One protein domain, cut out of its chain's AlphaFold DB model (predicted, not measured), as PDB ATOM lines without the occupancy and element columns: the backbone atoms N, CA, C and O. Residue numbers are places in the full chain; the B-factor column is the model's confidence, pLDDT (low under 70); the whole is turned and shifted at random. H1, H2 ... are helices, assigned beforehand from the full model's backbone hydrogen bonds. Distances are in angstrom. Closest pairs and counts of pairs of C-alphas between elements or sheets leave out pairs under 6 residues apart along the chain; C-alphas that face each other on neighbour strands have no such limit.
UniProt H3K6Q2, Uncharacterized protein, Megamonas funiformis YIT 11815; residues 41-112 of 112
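What this domain is: This is residues 41 to 112 of the 112 residues of an uncharacterized protein of Megamonas funiformis YIT 11815 (UniProt H3K6Q2). Three helices form an up-and-down bundle, each running against the one before; long H1 makes the longest axis, and shorter H2 and H3 pack on it. The printed part has 72 residues, with H1, H2 and H3 in chain order and no named strand: all helix. It is only just compact, close to loose, with a radius of gyration of the C-alphas of 13.1 A, spanning 46 by 24 by 16 A.

Where its parts are: H1, residues 41 to 68, runs 40.7 A from C-alpha 41 at (61.216, -26.894, -82.790). H2, residues 73 to 88, runs 23.0 A. H3, residues 93 to 102, runs 14.3 A to C-alpha 102 at (41.792, -54.633, -85.294).

How they stand to each other: H1 and H2 form a hairpin and touch, with residues 51 to 61 of H1 alone; their closest C-alphas, Arg 51 and Tyr 86, are 5.4 A apart. H1 touches H3 with residues 55 to 66 alone, closest C-alphas Cys 62 and Thr 102, 5.6 A. Each O i to N i+4 pair in H1, H2 and H3 is within hydrogen-bond range.

The domain as a whole: The printed part has no cut; both links are tight. Residues 109 to 112 are under 70 in pLDDT.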
ATOM      1  N   LYS A  41      60.886 -26.165 -81.551       93.25
ATOM      2  CA  LYS A  41      61.216 -26.894 -82.790       93.25
ATOM      3  C   LYS A  41      61.776 -28.282 -82.499       93.25
ATOM      4  O   LYS A  41      61.423 -29.249 -83.173       93.25
ATOM      5  N   LYS A  42      62.655 -28.400 -81.502       92.44
ATOM      6  CA  LYS A  42      63.214 -29.694 -81.104       92.44
ATOM      7  C   LYS A  42      62.130 -30.622 -80.552       92.44
ATOM      8  O   LYS A  42      62.110 -31.787 -80.939       92.44
ATOM      9  N   ALA A  43      61.231 -30.111 -79.714       93.06
ATOM     10  CA  ALA A  43      60.091 -30.863 -79.199       93.06
ATOM     11  C   ALA A  43      59.188 -31.351 -80.342       93.06
ATOM     12  O   ALA A  43      58.946 -32.546 -80.451       93.06
ATOM     13  N   GLN A  44      58.827 -30.474 -81.285       93.69
ATOM     14  CA  GLN A  44      58.031 -30.840 -82.465       93.69
ATOM     15  C   GLN A  44      58.686 -31.936 -83.318       93.69
ATOM     16  O   GLN A  44      58.005 -32.835 -83.817       93.69
ATOM     17  N   ASN A  45      60.011 -31.888 -83.487       93.75
ATOM     18  CA  ASN A  45      60.746 -32.918 -84.221       93.75
ATOM     19  C   ASN A  45      60.727 -34.267 -83.487       93.75
ATOM     20  O   ASN A  45      60.548 -35.305 -84.124       93.75
ATOM     21  N   ILE A  46      60.887 -34.253 -82.160       94.75
ATOM     22  CA  ILE A  46      60.807 -35.455 -81.322       94.75
ATOM     23  C   ILE A  46      59.393 -36.041 -81.376       94.75
ATOM     24  O   ILE A  46      59.243 -37.225 -81.663       94.75
ATOM     25  N   ASP A  47      58.364 -35.214 -81.207       95.56
ATOM     26  CA  ASP A  47      56.959 -35.617 -81.308       95.56
ATOM     27  C   ASP A  47      56.654 -36.242 -82.674       95.56
ATOM     28  O   ASP A  47      55.983 -37.272 -82.779       95.56
ATOM     29  N   GLY A  48      57.206 -35.659 -83.743       95.75
ATOM     30  CA  GLY A  48      57.122 -36.206 -85.092       95.75
ATOM     31  C   GLY A  48      57.771 -37.583 -85.225       95.75
ATOM     32  O   GLY A  48      57.171 -38.473 -85.835       95.75
ATOM     33  N   ALA A  49      58.951 -37.772 -84.635       96.62
ATOM     34  CA  ALA A  49      59.657 -39.048 -84.627       96.62
ATOM     35  C   ALA A  49      58.903 -40.114 -83.816       96.62
ATOM     36  O   ALA A  49      58.674 -41.211 -84.326       96.62
ATOM     37  N   ILE A  50      58.435 -39.780 -82.607       96.69
ATOM     38  CA  ILE A  50      57.639 -40.673 -81.748       96.69
ATOM     39  C   ILE A  50      56.364 -41.100 -82.476       96.69
ATOM     40  O   ILE A  50      56.067 -42.289 -82.567       96.69
ATOM     41  N   ARG A  51      55.639 -40.153 -83.079       96.56
ATOM     42  CA  ARG A  51      54.449 -40.441 -83.889       96.56
ATOM     43  C   ARG A  51      54.757 -41.370 -85.068       96.56
ATOM     44  O   ARG A  51      53.925 -42.205 -85.415       96.56
ATOM     45  N   GLY A  52      55.925 -41.227 -85.696       96.50
ATOM     46  CA  GLY A  52      56.390 -42.119 -86.760       96.50
ATOM     47  C   GLY A  52      56.634 -43.546 -86.267       96.50
ATOM     48  O   GLY A  52      56.159 -44.489 -86.894       96.50
ATOM     49  N   LEU A  53      57.303 -43.697 -85.124       96.88
ATOM     50  CA  LEU A  53      57.568 -44.999 -84.505       96.88
ATOM     51  C   LEU A  53      56.275 -45.692 -84.064       96.88
ATOM     52  O   LEU A  53      56.035 -46.834 -84.447       96.88
ATOM     53  N   LEU A  54      55.399 -44.970 -83.355       97.19
ATOM     54  CA  LEU A  54      54.082 -45.472 -82.953       97.19
ATOM     55  C   LEU A  54      53.273 -45.942 -84.162       97.19
ATOM     56  O   LEU A  54      52.637 -46.987 -84.113       97.19
ATOM     57  N   ARG A  55      53.320 -45.199 -85.274       96.94
ATOM     58  CA  ARG A  55      52.628 -45.589 -86.503       96.94
ATOM     59  C   ARG A  55      53.093 -46.946 -87.024       96.94
ATOM     60  O   ARG A  55      52.250 -47.743 -87.425       96.94
ATOM     61  N   VAL A  56      54.404 -47.173 -87.084       97.06
ATOM     62  CA  VAL A  56      54.972 -48.436 -87.576       97.06
ATOM     63  C   VAL A  56      54.552 -49.584 -86.665       97.06
ATOM     64  O   VAL A  56      54.075 -50.600 -87.163       97.06
ATOM     65  N   GLU A  57      54.643 -49.392 -85.350       96.81
ATOM     66  CA  GLU A  57      54.309 -50.441 -84.386       96.81
ATOM     67  C   GLU A  57      52.812 -50.776 -84.377       96.81
ATOM     68  O   GLU A  57      52.439 -51.945 -84.431       96.81
ATOM     69  N   ILE A  58      51.940 -49.765 -84.433       96.88
ATOM     70  CA  ILE A  58      50.491 -49.970 -84.571       96.88
ATOM     71  C   ILE A  58      50.182 -50.778 -85.836       96.88
ATOM     72  O   ILE A  58      49.406 -51.731 -85.774       96.88
ATOM     73  N   ILE A  59      50.789 -50.432 -86.980       96.62
ATOM     74  CA  ILE A  59      50.597 -51.182 -88.233       96.62
ATOM     75  C   ILE A  59      51.045 -52.635 -88.063       96.62
ATOM     76  O   ILE A  59      50.336 -53.532 -88.511       96.62
ATOM     77  N   ASN A  60      52.183 -52.867 -87.410       96.75
ATOM     78  CA  ASN A  60      52.722 -54.203 -87.182       96.75
ATOM     79  C   ASN A  60      51.777 -55.062 -86.326       96.75
ATOM     80  O   ASN A  60      51.394 -56.154 -86.744       96.75
ATOM     81  N   ILE A  61      51.322 -54.541 -85.181       95.25
ATOM     82  CA  ILE A  61      50.366 -55.236 -84.303       95.25
ATOM     83  C   ILE A  61      49.066 -55.527 -85.057       95.25
ATOM     84  O   ILE A  61      48.567 -56.650 -85.025       95.25
ATOM     85  N   CYS A  62      48.533 -54.538 -85.777       95.25
ATOM     86  CA  CYS A  62      47.297 -54.703 -86.535       95.25
ATOM     87  C   CYS A  62      47.431 -55.749 -87.646       95.25
ATOM     88  O   CYS A  62      46.512 -56.540 -87.847       95.25
ATOM     89  N   HIS A  63      48.567 -55.772 -88.345       95.06
ATOM     90  CA  HIS A  63      48.837 -56.741 -89.402       95.06
ATOM     91  C   HIS A  63      48.991 -58.164 -88.853       95.06
ATOM     92  O   HIS A  63      48.437 -59.103 -89.424       95.06
ATOM     93  N   ASN A  64      49.689 -58.327 -87.726       93.50
ATOM     94  CA  ASN A  64      49.833 -59.626 -87.067       93.50
ATOM     95  C   ASN A  64      48.480 -60.147 -86.575       93.50
ATOM     96  O   ASN A  64      48.123 -61.283 -86.871       93.50
ATOM     97  N   ALA A  65      47.676 -59.295 -85.934       93.56
ATOM     98  CA  ALA A  65      46.333 -59.660 -85.493       93.56
ATOM     99  C   ALA A  65      45.406 -60.023 -86.668       93.56
ATOM    100  O   ALA A  65      44.640 -60.980 -86.588       93.56
ATOM    101  N   GLU A  66      45.492 -59.304 -87.793       92.62
ATOM    102  CA  GLU A  66      44.743 -59.640 -89.011       92.62
ATOM    103  C   GLU A  66      45.182 -60.988 -89.606       92.62
ATOM    104  O   GLU A  66      44.339 -61.761 -90.058       92.62
ATOM    105  N   LYS A  67      46.483 -61.295 -89.567       93.12
ATOM    106  CA  LYS A  67      47.039 -62.571 -90.033       93.12
ATOM    107  C   LYS A  67      46.639 -63.747 -89.136       93.12
ATOM    108  O   LYS A  67      46.382 -64.836 -89.645       93.12
ATOM    109  N   GLU A  68      46.605 -63.541 -87.825       91.06
ATOM    110  CA  GLU A  68      46.257 -64.569 -86.837       91.06
ATOM    111  C   GLU A  68      44.740 -64.727 -86.654       91.06
ATOM    112  O   GLU A  68      44.269 -65.772 -86.204       91.06
ATOM    113  N   GLY A  69      43.961 -63.708 -87.027       92.19
ATOM    114  CA  GLY A  69      42.505 -63.682 -86.897       92.19
ATOM    115  C   GLY A  69      42.008 -63.457 -85.467       92.19
ATOM    116  O   GLY A  69      40.806 -63.548 -85.221       92.19
ATOM    117  N   PHE A  70      42.904 -63.166 -84.524       91.12
ATOM    118  CA  PHE A  70      42.586 -62.813 -83.144       91.12
ATOM    119  C   PHE A  70      43.578 -61.765 -82.624       91.12
ATOM    120  O   PHE A  70      44.657 -61.589 -83.186       91.12
ATOM    121  N   LEU A  71      43.210 -61.062 -81.553       91.88
ATOM    122  CA  LEU A  71      44.079 -60.096 -80.880       91.88
ATOM    123  C   LEU A  71      44.294 -60.531 -79.420       91.88
ATOM    124  O   LEU A  71      43.316 -60.665 -78.679       91.88
ATOM    125  N   PRO A  72      45.540 -60.761 -78.971       91.56
ATOM    126  CA  PRO A  72      45.810 -61.027 -77.563       91.56
ATOM    127  C   PRO A  72      45.337 -59.879 -76.661       91.56
ATOM    128  O   PRO A  72      45.440 -58.708 -77.027       91.56
ATOM    129  N   ILE A  73      44.865 -60.192 -75.450       89.69
ATOM    130  CA  ILE A  73      44.376 -59.167 -74.501       89.69
ATOM    131  C   ILE A  73      45.474 -58.145 -74.162       89.69
ATOM    132  O   ILE A  73      45.210 -56.945 -74.154       89.69
ATOM    133  N   TRP A  74      46.712 -58.596 -73.938       89.31
ATOM    134  CA  TRP A  74      47.838 -57.694 -73.663       89.31
ATOM    135  C   TRP A  74      48.135 -56.775 -74.858       89.31
ATOM    136  O   TRP A  74      48.473 -55.604 -74.690       89.31
ATOM    137  N   ALA A  75      47.969 -57.295 -76.079       92.31
ATOM    138  CA  ALA A  75      48.217 -56.546 -77.300       92.31
ATOM    139  C   ALA A  75      47.142 -55.478 -77.516       92.31
ATOM    140  O   ALA A  75      47.458 -54.414 -78.032       92.31
ATOM    141  N   LEU A  76      45.899 -55.722 -77.088       93.19
ATOM    142  CA  LEU A  76      44.824 -54.731 -77.130       93.19
ATOM    143  C   LEU A  76      45.122 -53.507 -76.261       93.19
ATOM    144  O   LEU A  76      44.932 -52.380 -76.723       93.19
ATOM    145  N   GLU A  77      45.540 -53.725 -75.014       92.44
ATOM    146  CA  GLU A  77      45.857 -52.642 -74.078       92.44
ATOM    147  C   GLU A  77      47.016 -51.805 -74.626       92.44
ATOM    148  O   GLU A  77      46.865 -50.605 -74.857       92.44
ATOM    149  N   ASN A  78      48.108 -52.474 -75.006       94.19
ATOM    150  CA  ASN A  78      49.273 -51.830 -75.605       94.19
ATOM    151  C   ASN A  78      48.924 -51.058 -76.893       94.19
ATOM    152  O   ASN A  78      49.311 -49.904 -77.070       94.19
ATOM    153  N   LEU A  79      48.141 -51.668 -77.787       95.94
ATOM    154  CA  LEU A  79      47.684 -51.040 -79.025       95.94
ATOM    155  C   LEU A  79      46.819 -49.800 -78.753       95.94
ATOM    156  O   LEU A  79      46.934 -48.804 -79.467       95.94
ATOM    157  N   THR A  80      45.963 -49.849 -77.733       95.81
ATOM    158  CA  THR A  80      45.086 -48.735 -77.349       95.81
ATOM    159  C   THR A  80      45.887 -47.564 -76.788       95.81
ATOM    160  O   THR A  80      45.672 -46.427 -77.212       95.81
ATOM    161  N   ASP A  81      46.865 -47.824 -75.925       96.56
ATOM    162  CA  ASP A  81      47.739 -46.787 -75.368       96.56
ATOM    163  C   ASP A  81      48.617 -46.135 -76.441       96.56
ATOM    164  O   ASP A  81      48.716 -44.900 -76.528       96.56
ATOM    165  N   MET A  82      49.195 -46.953 -77.326       96.50
ATOM    166  CA  MET A  82      49.941 -46.472 -78.488       96.50
ATOM    167  C   MET A  82      49.057 -45.622 -79.401       96.50
ATOM    168  O   MET A  82      49.479 -44.545 -79.833       96.50
ATOM    169  N   TYR A  83      47.828 -46.065 -79.679       97.50
ATOM    170  CA  TYR A  83      46.886 -45.332 -80.518       97.50
ATOM    171  C   TYR A  83      46.474 -43.989 -79.899       97.50
ATOM    172  O   TYR A  83      46.477 -42.971 -80.596       97.50
ATOM    173  N   ASN A  84      46.176 -43.953 -78.599       96.75
ATOM    174  CA  ASN A  84      45.810 -42.726 -77.890       96.75
ATOM    175  C   ASN A  84      46.945 -41.696 -77.939       96.75
ATOM    176  O   ASN A  84      46.721 -40.534 -78.291       96.75
ATOM    177  N   THR A  85      48.177 -42.140 -77.684       96.62
ATOM    178  CA  THR A  85      49.374 -41.293 -77.770       96.62
ATOM    179  C   THR A  85      49.606 -40.816 -79.203       96.62
ATOM    180  O   THR A  85      49.798 -39.626 -79.454       96.62
ATOM    181  N   TYR A  86      49.507 -41.720 -80.181       97.00
ATOM    182  CA  TYR A  86      49.622 -41.391 -81.599       97.00
ATOM    183  C   TYR A  86      48.593 -40.335 -82.024       97.00
ATOM    184  O   TYR A  86      48.925 -39.397 -82.755       97.00
ATOM    185  N   LYS A  87      47.347 -40.454 -81.549       96.19
ATOM    186  CA  LYS A  87      46.275 -39.509 -81.853       96.19
ATOM    187  C   LYS A  87      46.525 -38.144 -81.219       96.19
ATOM    188  O   LYS A  87      46.364 -37.140 -81.914       96.19
ATOM    189  N   ALA A  88      46.963 -38.109 -79.959       95.56
ATOM    190  CA  ALA A  88      47.320 -36.882 -79.250       95.56
ATOM    191  C   ALA A  88      48.454 -36.116 -79.952       95.56
ATOM    192  O   ALA A  88      48.406 -34.894 -80.050       95.56
ATOM    193  N   LEU A  89      49.413 -36.835 -80.542       94.94
ATOM    194  CA  LEU A  89      50.497 -36.252 -81.335       94.94
ATOM    195  C   LEU A  89      50.058 -35.790 -82.739       94.94
ATOM    196  O   LEU A  89      50.904 -35.415 -83.542       94.94
ATOM    197  N   GLY A  90      48.770 -35.819 -83.097       93.00
ATOM    198  CA  GLY A  90      48.284 -35.408 -84.425       93.00
ATOM    199  C   GLY A  90      48.268 -36.534 -85.465       93.00
ATOM    200  O   GLY A  90      48.498 -36.304 -86.652       93.00
ATOM    201  N   GLY A  91      48.035 -37.767 -85.020       89.62
ATOM    202  CA  GLY A  91      47.891 -38.945 -85.868       89.62
ATOM    203  C   GLY A  91      46.765 -38.856 -86.909       89.62
ATOM    204  O   GLY A  91      45.721 -38.234 -86.689       89.62
ATOM    205  N   ASN A  92      46.961 -39.510 -88.059       90.00
ATOM    206  CA  ASN A  92      46.028 -39.446 -89.186       90.00
ATOM    207  C   ASN A  92      44.866 -40.452 -89.078       90.00
ATOM    208  O   ASN A  92      44.897 -41.398 -88.293       90.00
ATOM    209  N   GLY A  93      43.835 -40.249 -89.906       87.62
ATOM    210  CA  GLY A  93      42.630 -41.087 -89.909       87.62
ATOM    211  C   GLY A  93      42.829 -42.514 -90.435       87.62
ATOM    212  O   GLY A  93      42.039 -43.390 -90.098       87.62
ATOM    213  N   ALA A  94      43.883 -42.782 -91.213       91.44
ATOM    214  CA  ALA A  94      44.135 -44.123 -91.750       91.44
ATOM    215  C   ALA A  94      44.496 -45.115 -90.633       91.44
ATOM    216  O   ALA A  94      43.961 -46.219 -90.590       91.44
ATOM    217  N   ILE A  95      45.347 -44.694 -89.692       94.69
ATOM    218  CA  ILE A  95      45.700 -45.506 -88.520       94.69
ATOM    219  C   ILE A  95      44.505 -45.686 -87.586       94.69
ATOM    220  O   ILE A  95      44.305 -46.782 -87.078       94.69
ATOM    221  N   THR A  96      43.661 -44.662 -87.420       94.50
ATOM    222  CA  THR A  96      42.387 -44.795 -86.692       94.50
ATOM    223  C   THR A  96      41.495 -45.880 -87.298       94.50
ATOM    224  O   THR A  96      40.933 -46.688 -86.566       94.50
ATOM    225  N   GLY A  97      41.376 -45.927 -88.628       94.12
ATOM    226  CA  GLY A  97      40.604 -46.969 -89.307       94.12
ATOM    227  C   GLY A  97      41.171 -48.369 -89.067       94.12
ATOM    228  O   GLY A  97      40.415 -49.290 -88.765       94.12
ATOM    229  N   LEU A  98      42.497 -48.508 -89.149       94.62
ATOM    230  CA  LEU A  98      43.180 -49.778 -88.910       94.62
ATOM    231  C   LEU A  98      42.994 -50.254 -87.462       94.62
ATOM    232  O   LEU A  98      42.539 -51.373 -87.249       94.62
ATOM    233  N   TYR A  99      43.234 -49.371 -86.490       96.12
ATOM    234  CA  TYR A  99      43.002 -49.626 -85.068       96.12
ATOM    235  C   TYR A  99      41.570 -50.113 -84.805       96.12
ATOM    236  O   TYR A  99      41.374 -51.186 -84.239       96.12
ATOM    237  N   ASN A 100      40.567 -49.372 -85.288       95.75
ATOM    238  CA  ASN A 100      39.158 -49.708 -85.080       95.75
ATOM    239  C   ASN A 100      38.777 -51.071 -85.673       95.75
ATOM    240  O   ASN A 100      37.934 -51.761 -85.107       95.75
ATOM    241  N   LYS A 101      39.376 -51.458 -86.806       94.62
ATOM    242  CA  LYS A 101      39.176 -52.783 -87.410       94.62
ATOM    243  C   LYS A 101      39.811 -53.876 -86.547       94.62
ATOM    244  O   LYS A 101      39.188 -54.904 -86.308       94.62
ATOM    245  N   THR A 102      41.030 -53.650 -86.069       94.19
ATOM    246  CA  THR A 102      41.792 -54.633 -85.294       94.19
ATOM    247  C   THR A 102      41.174 -54.918 -83.926       94.19
ATOM    248  O   THR A 102      41.096 -56.078 -83.540       94.19
ATOM    249  N   ILE A 103      40.667 -53.912 -83.208       93.94
ATOM    250  CA  ILE A 103      40.046 -54.130 -81.885       93.94
ATOM    251  C   ILE A 103      38.711 -54.893 -81.939       93.94
ATOM    252  O   ILE A 103      38.217 -55.330 -80.903       93.94
ATOM    253  N   GLN A 104      38.115 -55.045 -83.129       93.69
ATOM    254  CA  GLN A 104      36.909 -55.854 -83.344       93.69
ATOM    255  C   GLN A 104      37.220 -57.348 -83.504       93.69
ATOM    256  O   GLN A 104      36.297 -58.163 -83.527       93.69
ATOM    257  N   LEU A 105      38.498 -57.718 -83.636       92.19
ATOM    258  CA  LEU A 105      38.909 -59.114 -83.701       92.19
ATOM    259  C   LEU A 105      38.629 -59.825 -82.369       92.19
ATOM    260  O   LEU A 105      38.681 -59.202 -81.304       92.19
ATOM    261  N   PRO A 106      38.342 -61.140 -82.404       89.56
ATOM    262  CA  PRO A 106      38.130 -61.911 -81.189       89.56
ATOM    263  C   PRO A 106      39.374 -61.852 -80.304       89.56
ATOM    264  O   PRO A 106      40.505 -61.950 -80.781       89.56
ATOM    265  N   GLN A 107      39.155 -61.710 -78.999       88.00
ATOM    266  CA  GLN A 107      40.239 -61.671 -78.028       88.00
ATOM    267  C   GLN A 107      40.529 -63.071 -77.505       88.00
ATOM    268  O   GLN A 107      39.611 -63.803 -77.132       88.00
ATOM    269  N   ARG A 108      41.809 -63.440 -77.449       79.38
ATOM    270  CA  ARG A 108      42.257 -64.718 -76.887       79.38
ATOM    271  C   ARG A 108      43.253 -64.461 -75.760       79.38
ATOM    272  O   ARG A 108      44.102 -63.577 -75.868       79.38
ATOM    273  N   LYS A 109      43.155 -65.229 -74.672       66.81
ATOM    274  CA  LYS A 109      44.267 -65.357 -73.720       66.81
ATOM    275  C   LYS A 109      45.323 -66.236 -74.375       66.81
ATOM    276  O   LYS A 109      44.965 -67.294 -74.876       66.81
ATOM    277  N   GLU A 110      46.580 -65.808 -74.396       60.31
ATOM    278  CA  GLU A 110      47.663 -66.713 -74.782       60.31
ATOM    279  C   GLU A 110      47.584 -67.956 -73.886       60.31
ATOM    280  O   GLU A 110      47.646 -67.854 -72.659       60.31
ATOM    281  N   GLU A 111      47.341 -69.115 -74.499       55.19
ATOM    282  CA  GLU A 111      47.602 -70.396 -73.858       55.19
ATOM    283  C   GLU A 111      49.125 -70.534 -73.882       55.19
ATOM    284  O   GLU A 111      49.708 -70.729 -74.948       55.19
ATOM    285  N   GLY A 112      49.747 -70.253 -72.733       46.69
ATOM    286  CA  GLY A 112      51.196 -70.339 -72.541       46.69
ATOM    287  C   GLY A 112      51.733 -71.758 -72.640       46.69
ATOM    288  O   GLY A 112      50.964 -72.708 -72.365       46.69
TER     289      GLY A 112